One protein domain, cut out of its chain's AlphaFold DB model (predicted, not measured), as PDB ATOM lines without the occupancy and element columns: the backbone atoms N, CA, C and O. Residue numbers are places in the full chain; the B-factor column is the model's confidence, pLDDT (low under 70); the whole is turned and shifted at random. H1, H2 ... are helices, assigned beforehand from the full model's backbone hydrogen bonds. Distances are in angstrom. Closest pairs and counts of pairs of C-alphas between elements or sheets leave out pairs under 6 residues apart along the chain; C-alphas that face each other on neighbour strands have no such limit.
ATOM      1  N   SER A 109     277.682 283.811 120.457       95.94
ATOM      2  CA  SER A 109     278.840 283.019 120.899       95.94
ATOM      3  C   SER A 109     279.147 283.223 122.386       95.94
ATOM      4  O   SER A 109     279.256 282.249 123.130       95.94
ATOM      5  N   GLN A 110     279.212 284.474 122.851       97.19
ATOM      6  CA  GLN A 110     279.542 284.796 124.240       97.19
ATOM      7  C   GLN A 110     278.426 284.423 125.229       97.19
ATOM      8  O   GLN A 110     278.749 283.820 126.252       97.19
ATOM      9  N   PRO A 111     277.126 284.684 124.964       97.94
ATOM     10  CA  PRO A 111     276.055 284.184 125.829       97.94
ATOM     11  C   PRO A 111     276.051 282.658 125.959       97.94
ATOM     12  O   PRO A 111     275.837 282.136 127.054       97.94
ATOM     13  N   ARG A 112     276.331 281.935 124.866       97.81
ATOM     14  CA  ARG A 112     276.431 280.475 124.894       97.81
ATOM     15  C   ARG A 112     277.652 280.011 125.679       97.81
ATOM     16  O   ARG A 112     277.521 279.131 126.522       97.81
ATOM     17  N   LEU A 113     278.813 280.627 125.454       98.12
ATOM     18  CA  LEU A 113     280.025 280.377 126.234       98.12
ATOM     19  C   LEU A 113     279.761 280.571 127.734       98.12
ATOM     20  O   LEU A 113     280.109 279.705 128.534       98.12
ATOM     21  N   PHE A 114     279.098 281.667 128.111       98.50
ATOM     22  CA  PHE A 114     278.725 281.953 129.495       98.50
ATOM     23  C   PHE A 114     277.833 280.847 130.065       98.50
ATOM     24  O   PHE A 114     278.199 280.236 131.062       98.50
ATOM     25  N   TRP A 115     276.727 280.516 129.390       98.19
ATOM     26  CA  TRP A 115     275.813 279.445 129.804       98.19
ATOM     27  C   TRP A 115     276.515 278.092 130.001       98.19
ATOM     28  O   TRP A 115     276.343 277.429 131.027       98.19
ATOM     29  N   LEU A 116     277.354 277.694 129.042       97.56
ATOM     30  CA  LEU A 116     278.092 276.432 129.101       97.56
ATOM     31  C   LEU A 116     279.124 276.411 130.236       97.56
ATOM     32  O   LEU A 116     279.441 275.333 130.738       97.56
ATOM     33  N   SER A 117     279.595 277.577 130.677       97.94
ATOM     34  CA  SER A 117     280.552 277.720 131.782       97.94
ATOM     35  C   SER A 117     279.921 277.610 133.172       97.94
ATOM     36  O   SER A 117     280.646 277.467 134.151       97.94
ATOM     37  N   MET A 118     278.593 277.692 133.272       97.81
ATOM     38  CA  MET A 118     277.877 277.659 134.549       97.81
ATOM     39  C   MET A 118     277.789 276.243 135.121       97.81
ATOM     40  O   MET A 118     277.566 275.274 134.386       97.81
ATOM     41  N   THR A 119     277.885 276.137 136.446       95.88
ATOM     42  CA  THR A 119     277.531 274.920 137.191       95.88
ATOM     43  C   THR A 119     276.034 274.612 137.073       95.88
ATOM     44  O   THR A 119     275.239 275.470 136.694       95.88
ATOM     45  N   ALA A 120     275.618 273.392 137.431       94.81
ATOM     46  CA  ALA A 120     274.203 273.007 137.402       94.81
ATOM     47  C   ALA A 120     273.319 273.974 138.214       94.81
ATOM     48  O   ALA A 120     272.309 274.453 137.715       94.81
ATOM     49  N   VAL A 121     273.750 274.342 139.424       95.75
ATOM     50  CA  VAL A 121     273.020 275.283 140.291       95.75
ATOM     51  C   VAL A 121     272.902 276.674 139.660       95.75
ATOM     52  O   VAL A 121     271.837 277.286 139.691       95.75
ATOM     53  N   GLU A 122     273.975 277.193 139.060       97.50
ATOM     54  CA  GLU A 122     273.933 278.497 138.384       97.50
ATOM     55  C   GLU A 122     273.024 278.478 137.152       97.50
ATOM     56  O   GLU A 122     272.309 279.450 136.905       97.50
ATOM     57  N   ARG A 123     273.001 277.366 136.409       97.56
ATOM     58  CA  ARG A 123     272.092 277.178 135.272       97.56
ATOM     59  C   ARG A 123     270.631 277.233 135.702       97.56
ATOM     60  O   ARG A 123     269.861 277.974 135.097       97.56
ATOM     61  N   GLU A 124     270.277 276.549 136.785       96.62
ATOM     62  CA  GLU A 124     268.930 276.625 137.358       96.62
ATOM     63  C   GLU A 124     268.562 278.034 137.806       96.62
ATOM     64  O   GLU A 124     267.456 278.503 137.544       96.62
ATOM     65  N   HIS A 125     269.489 278.757 138.438       97.94
ATOM     66  CA  HIS A 125     269.238 280.148 138.809       97.94
ATOM     67  C   HIS A 125     268.988 281.036 137.584       97.94
ATOM     68  O   HIS A 125     268.108 281.896 137.627       97.94
ATOM     69  N   ILE A 126     269.713 280.821 136.483       98.62
ATOM     70  CA  ILE A 126     269.499 281.539 135.219       98.62
ATOM     71  C   ILE A 126     268.131 281.187 134.616       98.62
ATOM     72  O   ILE A 126     267.387 282.093 134.237       98.62
ATOM     73  N   ILE A 127     267.767 279.901 134.564       98.69
ATOM     74  CA  ILE A 127     266.454 279.433 134.086       98.69
ATOM     75  C   ILE A 127     265.331 280.058 134.919       98.69
ATOM     76  O   ILE A 127     264.382 280.629 134.372       98.69
ATOM     77  N   ALA A 128     265.448 279.993 136.247       98.25
ATOM     78  CA  ALA A 128     264.476 280.551 137.174       98.25
ATOM     79  C   ALA A 128     264.356 282.071 137.012       98.25
ATOM     80  O   ALA A 128     263.242 282.595 137.026       98.25
ATOM     81  N   ALA A 129     265.471 282.780 136.804       98.75
ATOM     82  CA  ALA A 129     265.473 284.221 136.570       98.75
ATOM     83  C   ALA A 129     264.746 284.588 135.269       98.75
ATOM     84  O   ALA A 129     263.851 285.434 135.292       98.75
ATOM     85  N   TYR A 130     265.062 283.922 134.152       98.75
ATOM     86  CA  TYR A 130     264.351 284.146 132.890       98.75
ATOM     87  C   TYR A 130     262.860 283.840 133.019       98.75
ATOM     88  O   TYR A 130     262.033 284.654 132.609       98.75
ATOM     89  N   THR A 131     262.511 282.707 133.628       98.69
ATOM     90  CA  THR A 131     261.118 282.305 133.857       98.69
ATOM     91  C   THR A 131     260.374 283.330 134.711       98.69
ATOM     92  O   THR A 131     259.259 283.727 134.376       98.69
ATOM     93  N   PHE A 132     260.989 283.809 135.793       98.75
ATOM     94  CA  PHE A 132     260.389 284.787 136.694       98.75
ATOM     95  C   PHE A 132     260.174 286.148 136.022       98.75
ATOM     96  O   PHE A 132     259.083 286.713 136.121       98.75
ATOM     97  N   GLU A 133     261.183 286.670 135.323       98.81
ATOM     98  CA  GLU A 133     261.095 287.982 134.675       98.81
ATOM     99  C   GLU A 133     260.152 287.955 133.466       98.81
ATOM    100  O   GLU A 133     259.247 288.786 133.364       98.81
ATOM    101  N   LEU A 134     260.274 286.954 132.586       98.56
ATOM    102  CA  LEU A 134     259.359 286.795 131.450       98.56
ATOM    103  C   LEU A 134     257.941 286.438 131.906       98.56
ATOM    104  O   LEU A 134     256.971 286.847 131.269       98.56
ATOM    105  N   GLY A 135     257.794 285.734 133.029       98.25
ATOM    106  CA  GLY A 135     256.501 285.425 133.638       98.25
ATOM    107  C   GLY A 135     255.714 286.681 134.015       98.25
ATOM    108  O   GLY A 135     254.490 286.701 133.878       98.25
ATOM    109  N   LYS A 136     256.414 287.760 134.391       98.12
ATOM    110  CA  LYS A 136     255.831 289.076 134.694       98.12
ATOM    111  C   LYS A 136     255.539 289.932 133.465       98.12
ATOM    112  O   LYS A 136     254.830 290.932 133.588       98.12
ATOM    113  N   CYS A 137     256.057 289.584 132.286       98.38
ATOM    114  CA  CYS A 137     255.681 290.285 131.063       98.38
ATOM    115  C   CYS A 137     254.195 290.040 130.769       98.38
ATOM    116  O   CYS A 137     253.752 288.900 130.655       98.38
ATOM    117  N   TYR A 138     253.420 291.113 130.623       97.56
ATOM    118  CA  TYR A 138     252.009 291.002 130.248       97.56
ATOM    119  C   TYR A 138     251.850 290.546 128.790       97.56
ATOM    120  O   TYR A 138     251.052 289.665 128.485       97.56
ATOM    121  N   GLU A 139     252.662 291.110 127.893       98.50
ATOM    122  CA  GLU A 139     252.571 290.873 126.453       98.50
ATOM    123  C   GLU A 139     253.140 289.505 126.049       98.50
ATOM    124  O   GLU A 139     254.351 289.276 126.085       98.50
ATOM    125  N   GLN A 140     252.267 288.610 125.586       98.06
ATOM    126  CA  GLN A 140     252.622 287.257 125.140       98.06
ATOM    127  C   GLN A 140     253.696 287.261 124.039       98.06
ATOM    128  O   GLN A 140     254.666 286.504 124.095       98.06
ATOM    129  N   ALA A 141     253.576 288.177 123.072       98.38
ATOM    130  CA  ALA A 141     254.522 288.293 121.967       98.38
ATOM    131  C   ALA A 141     255.955 288.607 122.435       98.38
ATOM    132  O   ALA A 141     256.915 288.264 121.744       98.38
ATOM    133  N   VAL A 142     256.125 289.253 123.596       98.62
ATOM    134  CA  VAL A 142     257.450 289.513 124.175       98.62
ATOM    135  C   VAL A 142     258.076 288.213 124.672       98.62
ATOM    136  O   VAL A 142     259.228 287.944 124.340       98.62
ATOM    137  N   LYS A 143     257.307 287.372 125.376       98.62
ATOM    138  CA  LYS A 143     257.773 286.065 125.872       98.62
ATOM    139  C   LYS A 143     258.222 285.169 124.722       98.62
ATOM    140  O   LYS A 143     259.333 284.653 124.729       98.62
ATOM    141  N   GLU A 144     257.398 285.061 123.683       98.44
ATOM    142  CA  GLU A 144     257.693 284.233 122.507       98.44
ATOM    143  C   GLU A 144     258.926 284.718 121.738       98.44
ATOM    144  O   GLU A 144     259.731 283.915 121.265       98.44
ATOM    145  N   ARG A 145     259.106 286.039 121.607       98.50
ATOM    146  CA  ARG A 145     260.300 286.609 120.968       98.50
ATOM    147  C   ARG A 145     261.551 286.388 121.813       98.50
ATOM    148  O   ARG A 145     262.587 286.066 121.243       98.50
ATOM    149  N   ALA A 146     261.458 286.507 123.137       98.62
ATOM    150  CA  ALA A 146     262.569 286.208 124.036       98.62
ATOM    151  C   ALA A 146     262.974 284.729 123.956       98.62
ATOM    152  O   ALA A 146     264.157 284.437 123.814       98.62
ATOM    153  N   LEU A 147     262.011 283.800 123.921       98.69
ATOM    154  CA  LEU A 147     262.300 282.376 123.725       98.69
ATOM    155  C   LEU A 147     263.040 282.109 122.407       98.69
ATOM    156  O   LEU A 147     263.960 281.299 122.390       98.69
ATOM    157  N   LYS A 148     262.725 282.827 121.318       98.31
ATOM    158  CA  LYS A 148     263.494 282.721 120.057       98.31
ATOM    159  C   LYS A 148     264.947 283.172 120.213       98.31
ATOM    160  O   LYS A 148     265.829 282.585 119.597       98.31
ATOM    161  N   VAL A 149     265.202 284.195 121.030       98.44
ATOM    162  CA  VAL A 149     266.572 284.620 121.358       98.44
ATOM    163  C   VAL A 149     267.280 283.533 122.165       98.44
ATOM    164  O   VAL A 149     268.402 283.175 121.824       98.44
ATOM    165  N   LEU A 150     266.622 282.953 123.173       98.56
ATOM    166  CA  LEU A 150     267.194 281.866 123.975       98.56
ATOM    167  C   LEU A 150     267.487 280.615 123.138       98.56
ATOM    168  O   LEU A 150     268.544 280.014 123.308       98.56
ATOM    169  N   ALA A 151     266.622 280.273 122.178       98.31
ATOM    170  CA  ALA A 151     266.846 279.165 121.248       98.31
ATOM    171  C   ALA A 151     268.107 279.358 120.391       98.31
ATOM    172  O   ALA A 151     268.742 278.380 120.009       98.31
ATOM    173  N   ASN A 152     268.491 280.606 120.107       98.06
ATOM    174  CA  ASN A 152     269.738 280.923 119.407       98.06
ATOM    175  C   ASN A 152     270.978 280.853 120.323       98.06
ATOM    176  O   ASN A 152     272.099 280.857 119.818       98.06
ATOM    177  N   ILE A 153     270.796 280.804 121.649       98.06
ATOM    178  CA  ILE A 153     271.876 280.678 122.636       98.06
ATOM    179  C   ILE A 153     272.105 279.204 122.961       98.06
ATOM    180  O   ILE A 153     273.202 278.686 122.744       98.06
ATOM    181  N   ASP A 154     271.089 278.525 123.493       98.19
ATOM    182  CA  ASP A 154     271.176 277.122 123.888       98.19
ATOM    183  C   ASP A 154     269.792 276.449 123.955       98.19
ATOM    184  O   ASP A 154     268.854 277.035 124.507       98.19
ATOM    185  N   PRO A 155     269.640 275.227 123.405       97.19
ATOM    186  CA  PRO A 155     268.357 274.535 123.379       97.19
ATOM    187  C   PRO A 155     267.854 274.145 124.773       97.19
ATOM    188  O   PRO A 155     266.662 274.296 125.014       97.19
ATOM    189  N   VAL A 156     268.734 273.724 125.693       97.44
ATOM    190  CA  VAL A 156     268.326 273.323 127.053       97.44
ATOM    191  C   VAL A 156     267.833 274.543 127.821       97.44
ATOM    192  O   VAL A 156     266.749 274.516 128.392       97.44
ATOM    193  N   LEU A 157     268.570 275.657 127.759       98.50
ATOM    194  CA  LEU A 157     268.124 276.918 128.361       98.50
ATOM    195  C   LEU A 157     266.740 277.342 127.842       98.50
ATOM    196  O   LEU A 157     265.880 277.747 128.621       98.50
ATOM    197  N   CYS A 158     266.525 277.282 126.527       98.69
ATOM    198  CA  CYS A 158     265.251 277.667 125.926       98.69
ATOM    199  C   CYS A 158     264.104 276.745 126.358       98.69
ATOM    200  O   CYS A 158     263.028 277.238 126.694       98.69
ATOM    201  N   GLU A 159     264.336 275.433 126.356       98.62
ATOM    202  CA  GLU A 159     263.348 274.415 126.711       98.62
ATOM    203  C   GLU A 159     262.887 274.543 128.165       98.62
ATOM    204  O   GLU A 159     261.683 274.598 128.424       98.62
ATOM    205  N   GLU A 160     263.824 274.686 129.099       98.56
ATOM    206  CA  GLU A 160     263.509 274.817 130.522       98.56
ATOM    207  C   GLU A 160     262.750 276.120 130.819       98.56
ATOM    208  O   GLU A 160     261.737 276.126 131.525       98.56
ATOM    209  N   VAL A 161     263.158 277.237 130.202       98.81
ATOM    210  CA  VAL A 161     262.440 278.515 130.348       98.81
ATOM    211  C   VAL A 161     261.051 278.451 129.705       98.81
ATOM    212  O   VAL A 161     260.081 278.945 130.278       98.81
ATOM    213  N   ALA A 162     260.913 277.839 128.527       98.69
ATOM    214  CA  ALA A 162     259.618 277.668 127.870       98.69
ATOM    215  C   ALA A 162     258.670 276.806 128.716       98.69
ATOM    216  O   ALA A 162     257.502 277.165 128.877       98.69
ATOM    217  N   THR A 163     259.191 275.738 129.325       98.50
ATOM    218  CA  THR A 163     258.461 274.879 130.265       98.50
ATOM    219  C   THR A 163     257.981 275.674 131.476       98.50
ATOM    220  O   THR A 163     256.789 275.651 131.786       98.50
ATOM    221  N   GLY A 164     258.862 276.460 132.104       97.94
ATOM    222  CA  GLY A 164     258.509 277.331 133.229       97.94
ATOM    223  C   GLY A 164     257.451 278.391 132.891       97.94
ATOM    224  O   GLY A 164     256.665 278.789 133.751       97.94
ATOM    225  N   LEU A 165     257.391 278.828 131.630       98.38
ATOM    226  CA  LEU A 165     256.383 279.765 131.126       98.38
ATOM    227  C   LEU A 165     255.102 279.087 130.610       98.38
ATOM    228  O   LEU A 165     254.131 279.789 130.322       98.38
ATOM    229  N   GLY A 166     255.087 277.758 130.470       98.00
ATOM    230  CA  GLY A 166     253.984 277.011 129.860       98.00
ATOM    231  C   GLY A 166     253.802 277.302 128.364       98.00
ATOM    232  O   GLY A 166     252.671 277.356 127.883       98.00
ATOM    233  N   LEU A 167     254.897 277.538 127.634       98.38
ATOM    234  CA  LEU A 167     254.907 277.927 126.221       98.38
ATOM    235  C   LEU A 167     255.619 276.887 125.341       98.38
ATOM    236  O   LEU A 167     256.462 276.140 125.832       98.38
ATOM    237  N   PRO A 168     255.313 276.826 124.030       98.06
ATOM    238  CA  PRO A 168     256.030 275.944 123.117       98.06
ATOM    239  C   PRO A 168     257.483 276.396 122.922       98.06
ATOM    240  O   PRO A 168     257.765 277.594 122.837       98.06
ATOM    241  N   VAL A 169     258.388 275.428 122.769       98.38
ATOM    242  CA  VAL A 169     259.807 275.675 122.488       98.38
ATOM    243  C   VAL A 169     259.981 276.067 121.012       98.38
ATOM    244  O   VAL A 169     259.657 275.267 120.126       98.38
ATOM    245  N   PRO A 170     260.459 277.283 120.690       97.81
ATOM    246  CA  PRO A 170     260.755 277.659 119.314       97.81
ATOM    247  C   PRO A 170     262.054 277.007 118.818       97.81
ATOM    248  O   PRO A 170     262.950 276.682 119.590       97.81
ATOM    249  N   GLN A 171     262.188 276.881 117.498       96.62
ATOM    250  CA  GLN A 171     263.454 276.478 116.881       96.62
ATOM    251  C   GLN A 171     264.437 277.649 116.808       96.62
ATOM    252  O   GLN A 171     264.036 278.803 116.617       96.62
ATOM    253  N   ALA A 172     265.729 277.327 116.891       96.94
ATOM    254  CA  ALA A 172     266.798 278.272 116.606       96.94
ATOM    255  C   ALA A 172     266.671 278.806 115.170       96.94
ATOM    256  O   ALA A 172     266.382 278.074 114.224       96.94
ATOM    257  N   THR A 173     266.901 280.103 115.017       96.19
ATOM    258  CA  THR A 173     266.842 280.828 113.735       96.19
ATOM    259  C   THR A 173     268.221 281.054 113.120       96.19
ATOM    260  O   THR A 173     268.319 281.462 111.964       96.19
ATOM    261  N   VAL A 174     269.282 280.772 113.879       94.38
ATOM    262  CA  VAL A 174     270.679 280.829 113.445       94.38
ATOM    263  C   VAL A 174     271.399 279.540 113.854       94.38
ATOM    264  O   VAL A 174     270.972 278.887 114.811       94.38
ATOM    265  N   PRO A 175     272.486 279.151 113.162       94.19
ATOM    266  CA  PRO A 175     273.317 278.034 113.594       94.19
ATOM    267  C   PRO A 175     273.878 278.270 114.999       94.19
ATOM    268  O   PRO A 175     274.395 279.348 115.291       94.19
ATOM    269  N   LEU A 176     273.810 277.247 115.851       91.81
ATOM    270  CA  LEU A 176     274.414 277.305 117.179       91.81
ATOM    271  C   LEU A 176     275.938 277.316 117.056       91.81
ATOM    272  O   LEU A 176     276.529 276.467 116.390       91.81
ATOM    273  N   VAL A 177     276.569 278.278 117.721       88.12
ATOM    274  CA  VAL A 177     278.026 278.421 117.727       88.12
ATOM    275  C   VAL A 177     278.637 277.375 118.665       88.12
ATOM    276  O   VAL A 177     278.135 277.144 119.764       88.12
ATOM    277  N   SER A 178     279.728 276.727 118.261       89.62
ATOM    278  CA  SER A 178     280.526 275.933 119.204       89.62
ATOM    279  C   SER A 178     281.326 276.885 120.087       89.62
ATOM    280  O   SER A 178     282.026 277.749 119.564       89.62
ATOM    281  N   ALA A 179     281.223 276.737 121.404       92.06
ATOM    282  CA  ALA A 179     281.918 277.587 122.359       92.06
ATOM    283  C   ALA A 179     282.566 276.735 123.448       92.06
ATOM    284  O   ALA A 179     281.915 275.854 124.014       92.06
ATOM    285  N   ASP A 180     283.829 277.028 123.746       94.25
ATOM    286  CA  ASP A 180     284.562 276.367 124.820       94.25
ATOM    287  C   ASP A 180     284.222 277.036 126.160       94.25
ATOM    288  O   ASP A 180     284.334 278.261 126.277       94.25
ATOM    289  N   PRO A 181     283.789 276.275 127.181       95.56
ATOM    290  CA  PRO A 181     283.468 276.841 128.482       95.56
ATOM    291  C   PRO A 181     284.725 277.369 129.188       95.56
ATOM    292  O   PRO A 181     285.814 276.804 129.082       95.56
ATOM    293  N   SER A 182     284.554 278.433 129.970       96.56
ATOM    294  CA  SER A 182     285.593 279.070 130.774       96.56
ATOM    295  C   SER A 182     285.219 279.026 132.260       96.56
ATOM    296  O   SER A 182     284.320 279.758 132.681       96.56
ATOM    297  N   PRO A 183     285.928 278.240 133.094       94.50
ATOM    298  CA  PRO A 183     285.669 278.173 134.535       94.50
ATOM    299  C   PRO A 183     285.745 279.529 135.249       94.50
ATOM    300  O   PRO A 183     285.114 279.706 136.282       94.50
ATOM    301  N   ALA A 184     286.471 280.502 134.686       96.25
ATOM    302  CA  ALA A 184     286.600 281.848 135.245       96.25
ATOM    303  C   ALA A 184     285.289 282.659 135.231       96.25
ATOM    304  O   ALA A 184     285.230 283.720 135.848       96.25
ATOM    305  N   LEU A 185     284.264 282.199 134.506       97.06
ATOM    306  CA  LEU A 185     282.955 282.853 134.461       97.06
ATOM    307  C   LEU A 185     282.006 282.371 135.562       97.06
ATOM    308  O   LEU A 185     281.095 283.112 135.924       97.06
ATOM    309  N   SER A 186     282.215 281.158 136.079       96.75
ATOM    310  CA  SER A 186     281.459 280.613 137.212       96.75
ATOM    311  C   SER A 186     281.821 281.362 138.493       96.75
ATOM    312  O   SER A 186     282.993 281.637 138.758       96.75
TER     313      SER A 186
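What this domain is: This is residues 109 to 186 of the 358 residues of the protein "Catalase" of Streptomyces sp. AmelKG-E11A (UniProt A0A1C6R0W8). Three helices make the body: H2 and H3 run opposite ways and meet at one corner by their link, and H4 packs on both of them, the three centres making a triangle. The short H1 is set crosswise at the end of the body where H2 begins and H3 ends, and the long unnamed stretch of residues 166 to 186 runs from the end of H4 back along the outside to the H1 end. The printed part has 78 residues, with four named helices in the order H1, H2, H3, H4, no named strand, and the class all helix. It is compact, with a radius of gyration of the C-alphas of 12.4 A, and its outline is only just flat, at 36 by 26 by 15 A.

How they stand to each other: H1, residues 109 to 117, is followed by H2, residues 120 to 136; the two are close but not clearly touching, their closest C-alphas being those of Trp 115 and Arg 123 at 7.0 A. Their lines stand at a steep tilt of 56 degrees, opposite ways. H3, residues 140 to 153, touches H2 only at the corner by their link, and only just, with 3 pairs of C-alphas within 8 A; the closest are those of Leu 134 and Lys 143 at 5.8 A. H2 and H3 run opposite ways at a shallow tilt of 24 degrees. H3 touches H1 only at their ends, with Ile 153 alone, and only just, with 3 pairs within 8 A; the closest C-alphas, those of Arg 112 and Ile 153, are 5.1 A apart, and the lines are about perpendicular at 80 degrees. H4, residues 155 to 165, forms a helical hairpin with H3, opposite ways at a shallow tilt of 21 degrees. H3 touches H4 with residues 147 to 151 alone, and the closest C-alphas, those of Leu 150 and Cys 158, are 5.0 A apart. H4 also touches H2, with the closest C-alphas at Thr 131 and Val 161, 5.3 A apart, the same way at a steep tilt of 45 degrees. H1 and H4 are only just apart, at 8.2 A. In H1, H2, H3 and H4 every O i to N i+4 pair is within hydrogen-bond range.

Where its parts are: H1 begins at C-alpha 109 (278.840, 283.019, 120.899) and is 12.2 A long. H2, the longest helix, measures 24.6 A and ends at C-alpha 136 (255.831, 289.076, 134.694). H3 measures 20.5 A. H4 measures 15.2 A and ends at C-alpha 165 (256.383, 279.765, 131.126).

The domain as a whole: The C-alphas farthest apart, those of Glu 139 and Pro 183, are 36.4 A apart. The printed part has no cut, and its three links between helices are tight. The C-alphas of residues 166 to 186 lie 11 to 20 A from the mean of all C-alphas. The mean pLDDT of the printed part is 97.3, and no printed residue is under 70.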